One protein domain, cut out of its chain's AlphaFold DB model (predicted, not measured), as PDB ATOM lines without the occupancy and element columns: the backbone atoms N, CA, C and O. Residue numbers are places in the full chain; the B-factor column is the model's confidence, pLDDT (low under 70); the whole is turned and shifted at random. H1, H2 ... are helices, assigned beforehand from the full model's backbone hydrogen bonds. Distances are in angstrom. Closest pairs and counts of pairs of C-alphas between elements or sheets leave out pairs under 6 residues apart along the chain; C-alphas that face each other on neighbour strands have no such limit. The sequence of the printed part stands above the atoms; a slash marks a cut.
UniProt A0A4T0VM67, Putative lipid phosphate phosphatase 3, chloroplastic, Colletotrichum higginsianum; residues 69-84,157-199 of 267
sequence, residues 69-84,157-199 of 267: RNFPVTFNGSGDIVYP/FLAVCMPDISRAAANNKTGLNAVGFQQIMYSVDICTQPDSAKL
ATOM      1  N   ARG A  69      -9.819  49.316 -34.109       89.69
ATOM      2  CA  ARG A  69     -10.442  49.690 -32.834       89.69
ATOM      3  C   ARG A  69      -9.658  49.082 -31.685       89.69
ATOM      4  O   ARG A  69      -9.194  47.949 -31.794       89.69
ATOM      5  N   ASN A  70      -9.609  49.817 -30.581       92.31
ATOM      6  CA  ASN A  70      -9.051  49.307 -29.340       92.31
ATOM      7  C   ASN A  70     -10.157  48.801 -28.423       92.31
ATOM      8  O   ASN A  70     -11.265  49.346 -28.411       92.31
ATOM      9  N   PHE A  71      -9.836  47.794 -27.625       93.88
ATOM     10  CA  PHE A  71     -10.701  47.257 -26.586       93.88
ATOM     11  C   PHE A  71      -9.906  47.056 -25.294       93.88
ATOM     12  O   PHE A  71      -8.701  46.789 -25.344       93.88
ATOM     13  N   PRO A  72     -10.553  47.203 -24.131       92.19
ATOM     14  CA  PRO A  72      -9.910  46.923 -22.862       92.19
ATOM     15  C   PRO A  72      -9.913  45.419 -22.556       92.19
ATOM     16  O   PRO A  72     -10.829  44.703 -22.962       92.19
ATOM     17  N   VAL A  73      -8.902  44.947 -21.819       88.06
ATOM     18  CA  VAL A  73      -8.773  43.532 -21.416       88.06
ATOM     19  C   VAL A  73      -8.969  43.374 -19.905       88.06
ATOM     20  O   VAL A  73     -10.083  43.106 -19.461       88.06
ATOM     21  N   THR A  74      -7.917  43.582 -19.111       84.38
ATOM     22  CA  THR A  74      -7.917  43.401 -17.647       84.38
ATOM     23  C   THR A  74      -7.076  44.476 -16.966       84.38
ATOM     24  O   THR A  74      -6.086  44.928 -17.544       84.38
ATOM     25  N   PHE A  75      -7.398  44.826 -15.719       78.00
ATOM     26  CA  PHE A  75      -6.524  45.655 -14.882       78.00
ATOM     27  C   PHE A  75      -5.367  44.817 -14.324       78.00
ATOM     28  O   PHE A  75      -5.619  43.806 -13.686       78.00
ATOM     29  N   ASN A  76      -4.111  45.223 -14.557       69.38
ATOM     30  CA  ASN A  76      -2.889  44.768 -13.862       69.38
ATOM     31  C   ASN A  76      -2.858  43.300 -13.360       69.38
ATOM     32  O   ASN A  76      -2.432  43.039 -12.238       69.38
ATOM     33  N   GLY A  77      -3.305  42.333 -14.171       66.50
ATOM     34  CA  GLY A  77      -3.294  40.909 -13.814       66.50
ATOM     35  C   GLY A  77      -4.323  40.462 -12.762       66.50
ATOM     36  O   GLY A  77      -4.255  39.313 -12.335       66.50
ATOM     37  N   SER A  78      -5.283  41.306 -12.362       77.75
ATOM     38  CA  SER A  78      -6.349  40.922 -11.421       77.75
ATOM     39  C   SER A  78      -7.332  39.903 -12.005       77.75
ATOM     40  O   SER A  78      -8.028  39.219 -11.263       77.75
ATOM     41  N   GLY A  79      -7.386  39.793 -13.337       73.81
ATOM     42  CA  GLY A  79      -8.379  38.986 -14.048       73.81
ATOM     43  C   GLY A  79      -9.750  39.663 -14.153       73.81
ATOM     44  O   GLY A  79     -10.653  39.100 -14.771       73.81
ATOM     45  N   ASP A  80      -9.902  40.874 -13.605       83.31
ATOM     46  CA  ASP A  80     -11.156  41.619 -13.670       83.31
ATOM     47  C   ASP A  80     -11.472  42.033 -15.105       83.31
ATOM     48  O   ASP A  80     -10.641  42.607 -15.816       83.31
ATOM     49  N   ILE A  81     -12.717  41.795 -15.512       80.69
ATOM     50  CA  ILE A  81     -13.211  42.176 -16.831       80.69
ATOM     51  C   ILE A  81     -13.525  43.672 -16.815       80.69
ATOM     52  O   ILE A  81     -14.508  44.106 -16.218       80.69
ATOM     53  N   VAL A  82     -12.712  44.462 -17.520       85.75
ATOM     54  CA  VAL A  82     -12.867  45.927 -17.582       85.75
ATOM     55  C   VAL A  82     -14.169  46.330 -18.282       85.75
ATOM     56  O   VAL A  82     -14.780  47.341 -17.937       85.75
ATOM     57  N   TYR A  83     -14.590  45.556 -19.287       89.00
ATOM     58  CA  TYR A  83     -15.748  45.882 -20.120       89.00
ATOM     59  C   TYR A  83     -16.639  44.655 -20.341       89.00
ATOM     60  O   TYR A  83     -16.546  43.984 -21.376       89.00
ATOM     61  N   PRO A  84     -17.500  44.331 -19.357       90.50
ATOM     62  CA  PRO A  84     -18.290  43.101 -19.353       90.50
ATOM     63  C   PRO A  84     -19.197  42.937 -20.569       90.50
ATOM     64  O   PRO A  84     -19.476  41.809 -20.966       90.50
ATOM     65  N   PHE A 157     -17.300  39.448 -28.305       96.69
ATOM     66  CA  PHE A 157     -16.011  39.646 -28.970       96.69
ATOM     67  C   PHE A 157     -14.819  39.065 -28.198       96.69
ATOM     68  O   PHE A 157     -13.983  38.412 -28.820       96.69
ATOM     69  N   LEU A 158     -14.740  39.240 -26.874       95.25
ATOM     70  CA  LEU A 158     -13.608  38.737 -26.084       95.25
ATOM     71  C   LEU A 158     -13.553  37.206 -26.068       95.25
ATOM     72  O   LEU A 158     -12.462  36.644 -26.160       95.25
ATOM     73  N   ALA A 159     -14.713  36.540 -26.046       95.12
ATOM     74  CA  ALA A 159     -14.798  35.083 -26.138       95.12
ATOM     75  C   ALA A 159     -14.255  34.556 -27.478       95.12
ATOM     76  O   ALA A 159     -13.671  33.476 -27.527       95.12
ATOM     77  N   VAL A 160     -14.402  35.325 -28.562       97.00
ATOM     78  CA  VAL A 160     -13.858  34.964 -29.881       97.00
ATOM     79  C   VAL A 160     -12.395  35.364 -30.027       97.00
ATOM     80  O   VAL A 160     -11.619  34.573 -30.558       97.00
ATOM     81  N   CYS A 161     -12.026  36.571 -29.592       95.75
ATOM     82  CA  CYS A 161     -10.679  37.127 -29.713       95.75
ATOM     83  C   CYS A 161      -9.650  36.296 -28.944       95.75
ATOM     84  O   CYS A 161      -8.554  36.088 -29.465       95.75
ATOM     85  N   MET A 162     -10.007  35.806 -27.747       95.00
ATOM     86  CA  MET A 162      -9.097  35.093 -26.841       95.00
ATOM     87  C   MET A 162      -7.785  35.888 -26.666       95.00
ATOM     88  O   MET A 162      -6.736  35.474 -27.174       95.00
ATOM     89  N   PRO A 163      -7.860  37.095 -26.067       93.44
ATOM     90  CA  PRO A 163      -6.739  38.030 -26.032       93.44
ATOM     91  C   PRO A 163      -5.564  37.481 -25.215       93.44
ATOM     92  O   PRO A 163      -5.746  37.039 -24.083       93.44
ATOM     93  N   ASP A 164      -4.356  37.582 -25.766       92.38
ATOM     94  CA  ASP A 164      -3.101  37.269 -25.081       92.38
ATOM     95  C   ASP A 164      -2.207  38.514 -25.029       92.38
ATOM     96  O   ASP A 164      -1.583  38.909 -26.017       92.38
ATOM     97  N   ILE A 165      -2.139  39.135 -23.849       90.06
ATOM     98  CA  ILE A 165      -1.394  40.379 -23.614       90.06
ATOM     99  C   ILE A 165       0.106  40.199 -23.887       90.06
ATOM    100  O   ILE A 165       0.759  41.149 -24.316       90.06
ATOM    101  N   SER A 166       0.668  38.994 -23.726       90.00
ATOM    102  CA  SER A 166       2.093  38.753 -24.002       90.00
ATOM    103  C   SER A 166       2.457  39.040 -25.464       90.00
ATOM    104  O   SER A 166       3.569  39.479 -25.772       90.00
ATOM    105  N   ARG A 167       1.483  38.905 -26.376       90.56
ATOM    106  CA  ARG A 167       1.651  39.202 -27.801       90.56
ATOM    107  C   ARG A 167       1.772  40.689 -28.094       90.56
ATOM    108  O   ARG A 167       2.279  41.013 -29.164       90.56
ATOM    109  N   ALA A 168       1.377  41.575 -27.180       88.38
ATOM    110  CA  ALA A 168       1.497  43.021 -27.358       88.38
ATOM    111  C   ALA A 168       2.957  43.470 -27.547       88.38
ATOM    112  O   ALA A 168       3.219  44.383 -28.326       88.38
ATOM    113  N   ALA A 169       3.909  42.801 -26.881       84.31
ATOM    114  CA  ALA A 169       5.335  43.107 -26.997       84.31
ATOM    115  C   ALA A 169       5.919  42.694 -28.360       84.31
ATOM    116  O   ALA A 169       6.778  43.383 -28.903       84.31
ATOM    117  N   ALA A 170       5.440  41.578 -28.921       84.62
ATOM    118  CA  ALA A 170       5.925  41.035 -30.192       84.62
ATOM    119  C   ALA A 170       5.154  41.562 -31.417       84.62
ATOM    120  O   ALA A 170       5.695  41.603 -32.519       84.62
ATOM    121  N   ASN A 171       3.890  41.959 -31.246       81.94
ATOM    122  CA  ASN A 171       3.002  42.400 -32.317       81.94
ATOM    123  C   ASN A 171       2.452  43.790 -31.998       81.94
ATOM    124  O   ASN A 171       1.442  43.913 -31.317       81.94
ATOM    125  N   ASN A 172       3.083  44.836 -32.534       83.12
ATOM    126  CA  ASN A 172       2.608  46.217 -32.406       83.12
ATOM    127  C   ASN A 172       2.461  46.894 -33.776       83.12
ATOM    128  O   ASN A 172       2.955  47.996 -34.003       83.12
ATOM    129  N   LYS A 173       1.806  46.210 -34.725       83.38
ATOM    130  CA  LYS A 173       1.634  46.720 -36.098       83.38
ATOM    131  C   LYS A 173       0.837  48.021 -36.136       83.38
ATOM    132  O   LYS A 173       1.070  48.858 -36.999       83.38
ATOM    133  N   THR A 174      -0.105  48.167 -35.213       84.88
ATOM    134  CA  THR A 174      -1.013  49.314 -35.148       84.88
ATOM    135  C   THR A 174      -0.475  50.454 -34.282       84.88
ATOM    136  O   THR A 174      -0.955  51.574 -34.413       84.88
ATOM    137  N   GLY A 175       0.509  50.205 -33.408       89.00
ATOM    138  CA  GLY A 175       0.967  51.188 -32.418       89.00
ATOM    139  C   GLY A 175      -0.033  51.429 -31.279       89.00
ATOM    140  O   GLY A 175       0.128  52.382 -30.522       89.00
ATOM    141  N   LEU A 176      -1.082  50.605 -31.172       91.62
ATOM    142  CA  LEU A 176      -2.239  50.834 -30.299       91.62
ATOM    143  C   LEU A 176      -2.368  49.808 -29.162       91.62
ATOM    144  O   LEU A 176      -3.448  49.639 -28.597       91.62
ATOM    145  N   ASN A 177      -1.278  49.117 -28.827       92.81
ATOM    146  CA  ASN A 177      -1.242  48.166 -27.719       92.81
ATOM    147  C   ASN A 177      -0.740  48.810 -26.429       92.81
ATOM    148  O   ASN A 177       0.235  49.556 -26.459       92.81
ATOM    149  N   ALA A 178      -1.390  48.470 -25.311       90.81
ATOM    150  CA  ALA A 178      -1.125  49.039 -23.993       90.81
ATOM    151  C   ALA A 178      -1.131  50.577 -24.020       90.81
ATOM    152  O   ALA A 178      -0.174  51.214 -23.588       90.81
ATOM    153  N   VAL A 179      -2.199  51.153 -24.585       91.50
ATOM    154  CA  VAL A 179      -2.430  52.608 -24.671       91.50
ATOM    155  C   VAL A 179      -3.650  53.033 -23.838       91.50
ATOM    156  O   VAL A 179      -4.391  52.205 -23.303       91.50
ATOM    157  N   GLY A 180      -3.912  54.339 -23.757       90.06
ATOM    158  CA  GLY A 180      -5.119  54.886 -23.126       90.06
ATOM    159  C   GLY A 180      -5.057  54.951 -21.597       90.06
ATOM    160  O   GLY A 180      -3.988  54.907 -20.990       90.06
ATOM    161  N   PHE A 181      -6.218  55.110 -20.954       88.50
ATOM    162  CA  PHE A 181      -6.294  55.240 -19.497       88.50
ATOM    163  C   PHE A 181      -5.812  53.953 -18.814       88.50
ATOM    164  O   PHE A 181      -6.314  52.873 -19.110       88.50
ATOM    165  N   GLN A 182      -4.822  54.074 -17.924       89.25
ATOM    166  CA  GLN A 182      -4.148  52.946 -17.261       89.25
ATOM    167  C   GLN A 182      -3.500  51.915 -18.210       89.25
ATOM    168  O   GLN A 182      -3.188  50.812 -17.777       89.25
ATOM    169  N   GLN A 183      -3.260  52.263 -19.483       90.12
ATOM    170  CA  GLN A 183      -2.614  51.386 -20.475       90.12
ATOM    171  C   GLN A 183      -3.321  50.033 -20.684       90.12
ATOM    172  O   GLN A 183      -2.693  49.025 -21.001       90.12
ATOM    173  N   ILE A 184      -4.645  49.998 -20.509       90.81
ATOM    174  CA  ILE A 184      -5.440  48.765 -20.616       90.81
ATOM    175  C   ILE A 184      -6.046  48.543 -22.004       90.81
ATOM    176  O   ILE A 184      -6.742  47.547 -22.191       90.81
ATOM    177  N   MET A 185      -5.839  49.459 -22.957       93.12
ATOM    178  CA  MET A 185      -6.418  49.371 -24.298       93.12
ATOM    179  C   MET A 185      -5.468  48.647 -25.251       93.12
ATOM    180  O   MET A 185      -4.296  49.013 -25.361       93.12
ATOM    181  N   TYR A 186      -5.999  47.662 -25.970       93.44
ATOM    182  CA  TYR A 186      -5.258  46.836 -26.919       93.44
ATOM    183  C   TYR A 186      -5.955  46.782 -28.274       93.44
ATOM    184  O   TYR A 186      -7.175  46.945 -28.364       93.44
ATOM    185  N   SER A 187      -5.176  46.541 -29.324       93.94
ATOM    186  CA  SER A 187      -5.671  46.296 -30.672       93.94
ATOM    187  C   SER A 187      -5.999  44.812 -30.871       93.94
ATOM    188  O   SER A 187      -5.735  43.953 -30.036       93.94
ATOM    189  N   VAL A 188      -6.528  44.471 -32.041       92.88
ATOM    190  CA  VAL A 188      -6.838  43.085 -32.430       92.88
ATOM    191  C   VAL A 188      -5.590  42.220 -32.660       92.88
ATOM    192  O   VAL A 188      -5.708  41.007 -32.817       92.88
ATOM    193  N   ASP A 189      -4.392  42.818 -32.633       92.00
ATOM    194  CA  ASP A 189      -3.109  42.129 -32.828       92.00
ATOM    195  C   ASP A 189      -2.806  41.114 -31.707       92.00
ATOM    196  O   ASP A 189      -2.018  40.184 -31.903       92.00
ATOM    197  N   ILE A 190      -3.443  41.271 -30.540       93.75
ATOM    198  CA  ILE A 190      -3.291  40.362 -29.396       93.75
ATOM    199  C   ILE A 190      -4.250  39.161 -29.433       93.75
ATOM    200  O   ILE A 190      -4.123  38.253 -28.614       93.75
ATOM    201  N   CYS A 191      -5.217  39.134 -30.357       94.69
ATOM    202  CA  CYS A 191      -6.182  38.039 -30.460       94.69
ATOM    203  C   CYS A 191      -5.510  36.753 -30.971       94.69
ATOM    204  O   CYS A 191      -4.760  36.774 -31.951       94.69
ATOM    205  N   THR A 192      -5.798  35.614 -30.338       96.06
ATOM    206  CA  THR A 192      -5.229  34.292 -30.682       96.06
ATOM    207  C   THR A 192      -6.128  33.435 -31.575       96.06
ATOM    208  O   THR A 192      -5.736  32.343 -31.972       96.06
ATOM    209  N   GLN A 193      -7.309  33.941 -31.940       97.00
ATOM    210  CA  GLN A 193      -8.260  33.271 -32.827       97.00
ATOM    211  C   GLN A 193      -7.630  32.833 -34.168       97.00
ATOM    212  O   GLN A 193      -7.227  33.703 -34.944       97.00
ATOM    213  N   PRO A 194      -7.595  31.522 -34.488       95.94
ATOM    214  CA  PRO A 194      -7.073  31.039 -35.769       95.94
ATOM    215  C   PRO A 194      -7.987  31.353 -36.963       95.94
ATOM    216  O   PRO A 194      -7.495  31.539 -38.075       95.94
ATOM    217  N   ASP A 195      -9.307  31.427 -36.760       96.62
ATOM    218  CA  ASP A 195     -10.265  31.735 -37.823       96.62
ATOM    219  C   ASP A 195     -10.433  33.255 -37.998       96.62
ATOM    220  O   ASP A 195     -11.146  33.940 -37.252       96.62
ATOM    221  N   SER A 196      -9.784  33.791 -39.033       93.56
ATOM    222  CA  SER A 196      -9.835  35.214 -39.370       93.56
ATOM    223  C   SER A 196     -11.232  35.689 -39.785       93.56
ATOM    224  O   SER A 196     -11.576  36.846 -39.529       93.56
ATOM    225  N   ALA A 197     -12.064  34.821 -40.369       94.00
ATOM    226  CA  ALA A 197     -13.441  35.151 -40.722       94.00
ATOM    227  C   ALA A 197     -14.309  35.242 -39.465       94.00
ATOM    228  O   ALA A 197     -15.078  36.199 -39.317       94.00
ATOM    229  N   LYS A 198     -14.130  34.318 -38.513       95.56
ATOM    230  CA  LYS A 198     -14.795  34.374 -37.204       95.56
ATOM    231  C   LYS A 198     -14.394  35.630 -36.429       95.56
ATOM    232  O   LYS A 198     -15.268  36.328 -35.907       95.56
ATOM    233  N   LEU A 199     -13.105  35.980 -36.422       95.69
ATOM    234  CA  LEU A 199     -12.619  37.210 -35.795       95.69
ATOM    235  C   LEU A 199     -13.188  38.460 -36.486       95.69
ATOM    236  O   LEU A 199     -13.734  39.335 -35.816       95.69
TER     237      LEU A 199
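This is residues 69 to 84 and 157 to 199 of the 267 residues of the protein "Putative lipid phosphate phosphatase 3, chloroplastic" of Colletotrichum higginsianum (UniProt A0A4T0VM67). There is little regular structure here: a folded mass of loops, with three very short helices set among them. From the first printed residue, an unnamed stretch, residues 69 to 84, pairs briefly at 71 to 72 with residues 185 to 186 of a second one, 171 to 195, antiparallel; H3 and the turn at Gln 182 lie at opposite ends of the longest axis. The 59 printed residues hold H1, H2 and H3 in that order and no named strand; the class is all helix, with 13 residues in named elements. The whole is compact, with a radius of gyration of the C-alphas of 10.9 A and spans of 30 by 24 by 19 A.

H1, residues 157 to 161, and H3, residues 196 to 199, only just touch, with 3 pairs of C-alphas within 8 A; the closest, those of Cys 161 and Leu 199, are 6.4 A apart. H2, residues 167 to 170, is apart from both. H1 has its O i to N i+4 pair within hydrogen-bond range; H2 and H3 are too short for one, and of their single O i to N i+3 pairs H2's is within range and H3's is not.

H1 begins at C-alpha 157, (-16.011, 39.646, -28.970), and is 5.9 A long; H2 is 5.2 A. H3, 5.0 A, ends at C-alpha 199, (-12.619, 37.210, -35.795).

The C-alphas farthest apart, of Gln 182 and Ala 197, are 30.9 A apart. Residues 85 to 156 are not printed; C-alphas 84 and 157 are 10.5 A apart across the cut. The H1 to H2 link is tight, the H2 to H3 link long at 25 residues. Residues 76 to 77 have pLDDT under 70.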